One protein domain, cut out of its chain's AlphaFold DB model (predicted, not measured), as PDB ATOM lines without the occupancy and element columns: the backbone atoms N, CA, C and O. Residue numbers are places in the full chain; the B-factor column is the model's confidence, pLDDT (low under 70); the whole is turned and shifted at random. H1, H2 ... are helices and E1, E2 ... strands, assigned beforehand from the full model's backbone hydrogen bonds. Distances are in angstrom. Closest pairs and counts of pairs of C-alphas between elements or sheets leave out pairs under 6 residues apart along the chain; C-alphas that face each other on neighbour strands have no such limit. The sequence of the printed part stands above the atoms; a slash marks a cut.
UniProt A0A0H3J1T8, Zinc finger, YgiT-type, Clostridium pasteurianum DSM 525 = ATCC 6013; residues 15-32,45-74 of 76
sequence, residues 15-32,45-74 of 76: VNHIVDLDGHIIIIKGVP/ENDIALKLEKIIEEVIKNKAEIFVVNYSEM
ATOM      1  N   VAL A  15     122.372  84.329 155.673       97.94
ATOM      2  CA  VAL A  15     120.929  84.589 155.711       97.94
ATOM      3  C   VAL A  15     120.474  85.323 154.453       97.94
ATOM      4  O   VAL A  15     121.287  85.869 153.705       97.94
ATOM      5  N   ASN A  16     119.164  85.335 154.221       98.06
ATOM      6  CA  ASN A  16     118.553  86.278 153.294       98.06
ATOM      7  C   ASN A  16     118.107  87.488 154.115       98.06
ATOM      8  O   ASN A  16     117.237  87.352 154.974       98.06
ATOM      9  N   HIS A  17     118.726  88.638 153.875       97.81
ATOM     10  CA  HIS A  17     118.350  89.886 154.523       97.81
ATOM     11  C   HIS A  17     117.267  90.562 153.682       97.81
ATOM     12  O   HIS A  17     117.480  90.821 152.498       97.81
ATOM     13  N   ILE A  18     116.094  90.772 154.275       97.69
ATOM     14  CA  ILE A  18     114.936  91.366 153.607       97.69
ATOM     15  C   ILE A  18     114.772  92.781 154.143       97.69
ATOM     16  O   ILE A  18     114.679  92.966 155.357       97.69
ATOM     17  N   VAL A  19     114.737  93.750 153.238       97.31
ATOM     18  CA  VAL A  19     114.550  95.167 153.538       97.31
ATOM     19  C   VAL A  19     113.244  95.618 152.907       97.31
ATOM     20  O   VAL A  19     113.003  95.355 151.730       97.31
ATOM     21  N   ASP A  20     112.421  96.281 153.708       97.00
ATOM     22  CA  ASP A  20     111.209  96.976 153.281       97.00
ATOM     23  C   ASP A  20     111.468  98.478 153.453       97.00
ATOM     24  O   ASP A  20     111.640  98.951 154.582       97.00
ATOM     25  N   LEU A  21     111.634  99.194 152.338       94.81
ATOM     26  CA  LEU A  21     112.048 100.600 152.331       94.81
ATOM     27  C   LEU A  21     111.434 101.353 151.148       94.81
ATOM     28  O   LEU A  21     111.600 100.953 149.998       94.81
ATOM     29  N   ASP A  22     110.775 102.480 151.423       89.00
ATOM     30  CA  ASP A  22     110.222 103.402 150.418       89.00
ATOM     31  C   ASP A  22     109.370 102.720 149.330       89.00
ATOM     32  O   ASP A  22     109.423 103.079 148.156       89.00
ATOM     33  N   GLY A  23     108.585 101.708 149.718       91.12
ATOM     34  CA  GLY A  23     107.741 100.934 148.799       91.12
ATOM     35  C   GLY A  23     108.482  99.854 148.004       91.12
ATOM     36  O   GLY A  23     107.875  99.216 147.147       91.12
ATOM     37  N   HIS A  24     109.763  99.626 148.293       95.56
ATOM     38  CA  HIS A  24     110.572  98.571 147.698       95.56
ATOM     39  C   HIS A  24     110.767  97.409 148.672       95.56
ATOM     40  O   HIS A  24     111.093  97.612 149.842       95.56
ATOM     41  N   ILE A  25     110.670  96.184 148.157       97.88
ATOM     42  CA  ILE A  25     111.071  94.969 148.869       97.88
ATOM     43  C   ILE A  25     112.377  94.459 148.269       97.88
ATOM     44  O   ILE A  25     112.423  94.027 147.115       97.88
ATOM     45  N   ILE A  26     113.446  94.471 149.059       97.94
ATOM     46  CA  ILE A  26     114.787  94.085 148.619       97.94
ATOM     47  C   ILE A  26     115.207  92.833 149.382       97.94
ATOM     48  O   ILE A  26     115.351  92.845 150.601       97.94
ATOM     49  N   ILE A  27     115.426  91.738 148.659       98.31
ATOM     50  CA  ILE A  27     115.908  90.470 149.203       98.31
ATOM     51  C   ILE A  27     117.376  90.310 148.817       98.31
ATOM     52  O   ILE A  27     117.700  89.974 147.674       98.31
ATOM     53  N   ILE A  28     118.265  90.499 149.786       98.31
ATOM     54  CA  ILE A  28     119.706  90.304 149.624       98.31
ATOM     55  C   ILE A  28     120.050  88.896 150.107       98.31
ATOM     56  O   ILE A  28     119.996  88.588 151.300       98.31
ATOM     57  N   LYS A  29     120.376  88.006 149.171       98.44
ATOM     58  CA  LYS A  29     120.653  86.593 149.438       98.44
ATOM     59  C   LYS A  29     122.095  86.361 149.860       98.44
ATOM     60  O   LYS A  29     123.025  86.943 149.305       98.44
ATOM     61  N   GLY A  30     122.287  85.422 150.784       97.81
ATOM     62  CA  GLY A  30     123.615  84.912 151.132       97.81
ATOM     63  C   GLY A  30     124.478  85.872 151.956       97.81
ATOM     64  O   GLY A  30     125.705  85.789 151.880       97.81
ATOM     65  N   VAL A  31     123.853  86.755 152.735       98.31
ATOM     66  CA  VAL A  31     124.520  87.740 153.597       98.31
ATOM     67  C   VAL A  31     125.197  87.029 154.775       98.31
ATOM     68  O   VAL A  31     124.510  86.293 155.487       98.31
ATOM     69  N   PRO A  32     126.511  87.215 155.006       98.06
ATOM     70  CA  PRO A  32     127.194  86.695 156.189       98.06
ATOM     71  C   PRO A  32     126.598  87.258 157.485       98.06
ATOM     72  O   PRO A  32     126.419  88.468 157.612       98.06
ATOM     73  N   GLU A  45     127.476  91.933 161.307       96.50
ATOM     74  CA  GLU A  45     128.649  92.716 161.707       96.50
ATOM     75  C   GLU A  45     128.653  94.086 161.015       96.50
ATOM     76  O   GLU A  45     128.129  94.248 159.911       96.50
ATOM     77  N   ASN A  46     129.265  95.084 161.652       97.00
ATOM     78  CA  ASN A  46     129.215  96.471 161.186       97.00
ATOM     79  C   ASN A  46     129.735  96.656 159.745       97.00
ATOM     80  O   ASN A  46     129.165  97.413 158.967       97.00
ATOM     81  N   ASP A  47     130.805  95.957 159.365       96.94
ATOM     82  CA  ASP A  47     131.367  96.026 158.012       96.94
ATOM     83  C   ASP A  47     130.421  95.445 156.947       96.94
ATOM     84  O   ASP A  47     130.346  95.959 155.829       96.94
ATOM     85  N   ILE A  48     129.673  94.396 157.299       97.69
ATOM     86  CA  ILE A  48     128.652  93.806 156.436       97.69
ATOM     87  C   ILE A  48     127.453  94.750 156.326       97.69
ATOM     88  O   ILE A  48     126.974  94.958 155.213       97.69
ATOM     89  N   ALA A  49     127.015  95.366 157.428       97.62
ATOM     90  CA  ALA A  49     125.917  96.336 157.432       97.62
ATOM     91  C   ALA A  49     126.194  97.522 156.489       97.62
ATOM     92  O   ALA A  49     125.383  97.805 155.611       97.62
ATOM     93  N   LEU A  50     127.392  98.112 156.563       97.56
ATOM     94  CA  LEU A  50     127.812  99.200 155.666       97.56
ATOM     95  C   LEU A  50     127.818  98.795 154.182       97.56
ATOM     96  O   LEU A  50     127.611  99.627 153.299       97.56
ATOM     97  N   LYS A  51     128.083  97.521 153.872       97.62
ATOM     98  CA  LYS A  51     127.988  97.010 152.495       97.62
ATOM     99  C   LYS A  51     126.535  96.844 152.059       97.62
ATOM    100  O   LYS A  51     126.223  97.158 150.919       97.62
ATOM    101  N   LEU A  52     125.656  96.374 152.945       97.75
ATOM    102  CA  LEU A  52     124.226  96.252 152.646       97.75
ATOM    103  C   LEU A  52     123.604  97.611 152.335       97.75
ATOM    104  O   LEU A  52     122.865  97.705 151.362       97.75
ATOM    105  N   GLU A  53     123.955  98.656 153.087       96.62
ATOM    106  CA  GLU A  53     123.504 100.029 152.820       96.62
ATOM    107  C   GLU A  53     123.850 100.469 151.392       96.62
ATOM    108  O   GLU A  53     122.967 100.888 150.645       96.62
ATOM    109  N   LYS A  54     125.098 100.262 150.956       97.06
ATOM    110  CA  LYS A  54     125.525 100.578 149.580       97.06
ATOM    111  C   LYS A  54     124.749  99.795 148.522       97.06
ATOM    112  O   LYS A  54     124.363 100.361 147.504       97.06
ATOM    113  N   ILE A  55     124.512  98.503 148.764       96.44
ATOM    114  CA  ILE A  55     123.729  97.648 147.859       96.44
ATOM    115  C   ILE A  55     122.301  98.188 147.740       96.44
ATOM    116  O   ILE A  55     121.784  98.314 146.634       96.44
ATOM    117  N   ILE A  56     121.672  98.534 148.865       96.12
ATOM    118  CA  ILE A  56     120.316  99.092 148.896       96.12
ATOM    119  C   ILE A  56     120.273 100.402 148.104       96.12
ATOM    120  O   ILE A  56     119.445 100.524 147.204       96.12
ATOM    121  N   GLU A  57     121.196 101.333 148.362       95.06
ATOM    122  CA  GLU A  57     121.295 102.616 147.649       95.06
ATOM    123  C   GLU A  57     121.480 102.461 146.134       95.06
ATOM    124  O   GLU A  57     121.015 103.296 145.354       95.06
ATOM    125  N   GLU A  58     122.186 101.424 145.687       94.56
ATOM    126  CA  GLU A  58     122.352 101.128 144.265       94.56
ATOM    127  C   GLU A  58     121.079 100.538 143.655       94.56
ATOM    128  O   GLU A  58     120.640 100.962 142.582       94.56
ATOM    129  N   VAL A  59     120.458  99.592 144.354       94.62
ATOM    130  CA  VAL A  59     119.301  98.841 143.869       94.62
ATOM    131  C   VAL A  59     118.067  99.737 143.730       94.62
ATOM    132  O   VAL A  59     117.417  99.691 142.684       94.62
ATOM    133  N   ILE A  60     117.794 100.618 144.697       93.69
ATOM    134  CA  ILE A  60     116.619 101.516 144.679       93.69
ATOM    135  C   ILE A  60     116.653 102.573 143.563       93.69
ATOM    136  O   ILE A  60     115.646 103.216 143.290       93.69
ATOM    137  N   LYS A  61     117.794 102.769 142.885       93.06
ATOM    138  CA  LYS A  61     117.876 103.656 141.706       93.06
ATOM    139  C   LYS A  61     117.143 103.079 140.492       93.06
ATOM    140  O   LYS A  61     116.900 103.791 139.516       93.06
ATOM    141  N   ASN A  62     116.820 101.788 140.524       90.31
ATOM    142  CA  ASN A  62     116.059 101.108 139.486       90.31
ATOM    143  C   ASN A  62     114.547 101.314 139.686       90.31
ATOM    144  O   ASN A  62     114.094 101.705 140.749       90.31
ATOM    145  N   LYS A  63     113.741 101.034 138.655       89.38
ATOM    146  CA  LYS A  63     112.286 101.306 138.656       89.38
ATOM    147  C   LYS A  63     111.404 100.132 139.107       89.38
ATOM    148  O   LYS A  63     110.197 100.179 138.893       89.38
ATOM    149  N   ALA A  64     111.989  99.047 139.609       94.50
ATOM    150  CA  ALA A  64     111.231  97.869 140.033       94.50
ATOM    151  C   ALA A  64     110.853  97.979 141.512       94.50
ATOM    152  O   ALA A  64     111.592  98.573 142.275       94.50
ATOM    153  N   GLU A  65     109.738  97.373 141.918       94.56
ATOM    154  CA  GLU A  65     109.283  97.380 143.320       94.56
ATOM    155  C   GLU A  65     109.890  96.234 144.144       94.56
ATOM    156  O   GLU A  65     110.023  96.329 145.360       94.56
ATOM    157  N   ILE A  66     110.270  95.132 143.489       97.44
ATOM    158  CA  ILE A  66     110.826  93.949 144.153       97.44
ATOM    159  C   ILE A  66     112.183  93.624 143.547       97.44
ATOM    160  O   ILE A  66     112.305  93.404 142.339       97.44
ATOM    161  N   PHE A  67     113.187  93.519 144.411       97.38
ATOM    162  CA  PHE A  67     114.551  93.185 144.038       97.38
ATOM    163  C   PHE A  67     115.015  91.919 144.737       97.38
ATOM    164  O   PHE A  67     114.799  91.723 145.931       97.38
ATOM    165  N   VAL A  68     115.705  91.065 143.988       97.56
ATOM    166  CA  VAL A  68     116.375  89.884 144.525       97.56
ATOM    167  C   VAL A  68     117.802  89.894 144.011       97.56
ATOM    168  O   VAL A  68     118.023  89.725 142.815       97.56
ATOM    169  N   VAL A  69     118.757  90.092 144.912       96.94
ATOM    170  CA  VAL A  69     120.183  90.227 144.581       96.94
ATOM    171  C   VAL A  69     121.016  89.284 145.441       96.94
ATOM    172  O   VAL A  69     120.610  88.920 146.546       96.94
ATOM    173  N   ASN A  70     122.186  88.868 144.957       97.75
ATOM    174  CA  ASN A  70     123.123  88.069 145.745       97.75
ATOM    175  C   ASN A  70     124.195  88.967 146.368       97.75
ATOM    176  O   ASN A  70     124.877  89.710 145.665       97.75
ATOM    177  N   TYR A  71     124.410  88.834 147.677       97.31
ATOM    178  CA  TYR A  71     125.419  89.607 148.402       97.31
ATOM    179  C   TYR A  71     126.815  89.476 147.781       97.31
ATOM    180  O   TYR A  71     127.506  90.469 147.606       97.31
ATOM    181  N   SER A  72     127.227  88.262 147.400       94.56
ATOM    182  CA  SER A  72     128.560  88.024 146.830       94.56
ATOM    183  C   SER A  72     128.781  88.660 145.459       94.56
ATOM    184  O   SER A  72     129.927  88.865 145.085       94.56
ATOM    185  N   GLU A  73     127.714  88.933 144.707       93.25
ATOM    186  CA  GLU A  73     127.800  89.562 143.382       93.25
ATOM    187  C   GLU A  73     127.850  91.089 143.484       93.25
ATOM    188  O   GLU A  73     128.413  91.737 142.610       93.25
ATOM    189  N   MET A  74     127.293  91.653 144.561       89.56
ATOM    190  CA  MET A  74     127.168  93.101 144.754       89.56
ATOM    191  C   MET A  74     128.165  93.696 145.755       89.56
ATOM    192  O   MET A  74     128.436  94.887 145.716       89.56
TER     193      MET A  74
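This is residues 15 to 32 and 45 to 74 of the 76 residues of the protein "Zinc finger, YgiT-type" of Clostridium pasteurianum DSM 525 = ATCC 6013 (UniProt A0A0H3J1T8). A small three-stranded sheet has one long helix, H1, laid slantwise over one face, while its other face is bare of named helices. The hairpin of E1 and E2 makes two of the strands, E3 runs beside E2 on its other side, and the short H2 sits at the sheet's level just after E3. The printed part has 48 residues, with three named strands and two named helices in the order E1, E2, H1, E3, H2; the sheet is mixed, in the order E1, E2, E3, and the class is mixed, helices and strands. The whole is compact, with a radius of gyration of the C-alphas of 10.0 A, and its outline is elongated, spanning 28 by 18 by 16 A.

Find C-alpha 15 at (120.929, 84.589, 155.711); from there E1 runs through residues 15 to 21, 18.6 A long. E2, residues 24 to 32, is 22.1 A long and bends by 61 degrees at residue 29. After the cut, look for C-alpha 46 at (129.215, 96.471, 161.186), where H1 begins; it takes residues 46 to 59 and is 20.1 A long. E3 is residues 66 to 70, 13.7 A long. H2, residues 71 to 74, ends at C-alpha 74, at (127.168, 93.101, 144.754).

Begin with the sheet, where E2 is the inner strand and E1 and E3 are edge strands. E1 and E2 form a hairpin and are antiparallel at 156 degrees; look at N 19 and O 26, 2.9 A apart and within hydrogen-bond range. E2 and E3 are parallel at 15 degrees, and here N 27 and O 67 are within range at 2.8 A. H1 is on the sheet at a height over the sheet of 8.7 A and lies over E1 and E2; H1 and the sheet E1, E2, E3 are two layers, a helix on one face of a sheet. On the local plane it runs slantwise to the strands, at 52 degrees to E1. The closest C-alphas of E2 and H1 are those of Pro 32 and Ile 48, 7.3 A apart. H2 stands at the sheet's level, and its closest C-alphas to E2 are Tyr 71 and Val 31, 5.6 A apart. H1 and H2 are close but not clearly touching; their closest C-alphas, Ile 55 and Met 74, are 6.5 A apart. In H1 every O i to N i+4 pair is within hydrogen-bond range, while H2 is too short for such a pair.

The two C-alphas farthest apart are those of Glu 45 and Lys 63, 29.5 A. Residues 33 to 44 are not printed, and C-alphas 32 and 45 are 8.3 A apart across this cut. Of the links that are printed whole, E1 to E2 and E3 to H2 are tight and H1 to E3 is short. The mean pLDDT of the printed part is 96.0, and no printed residue is under 70.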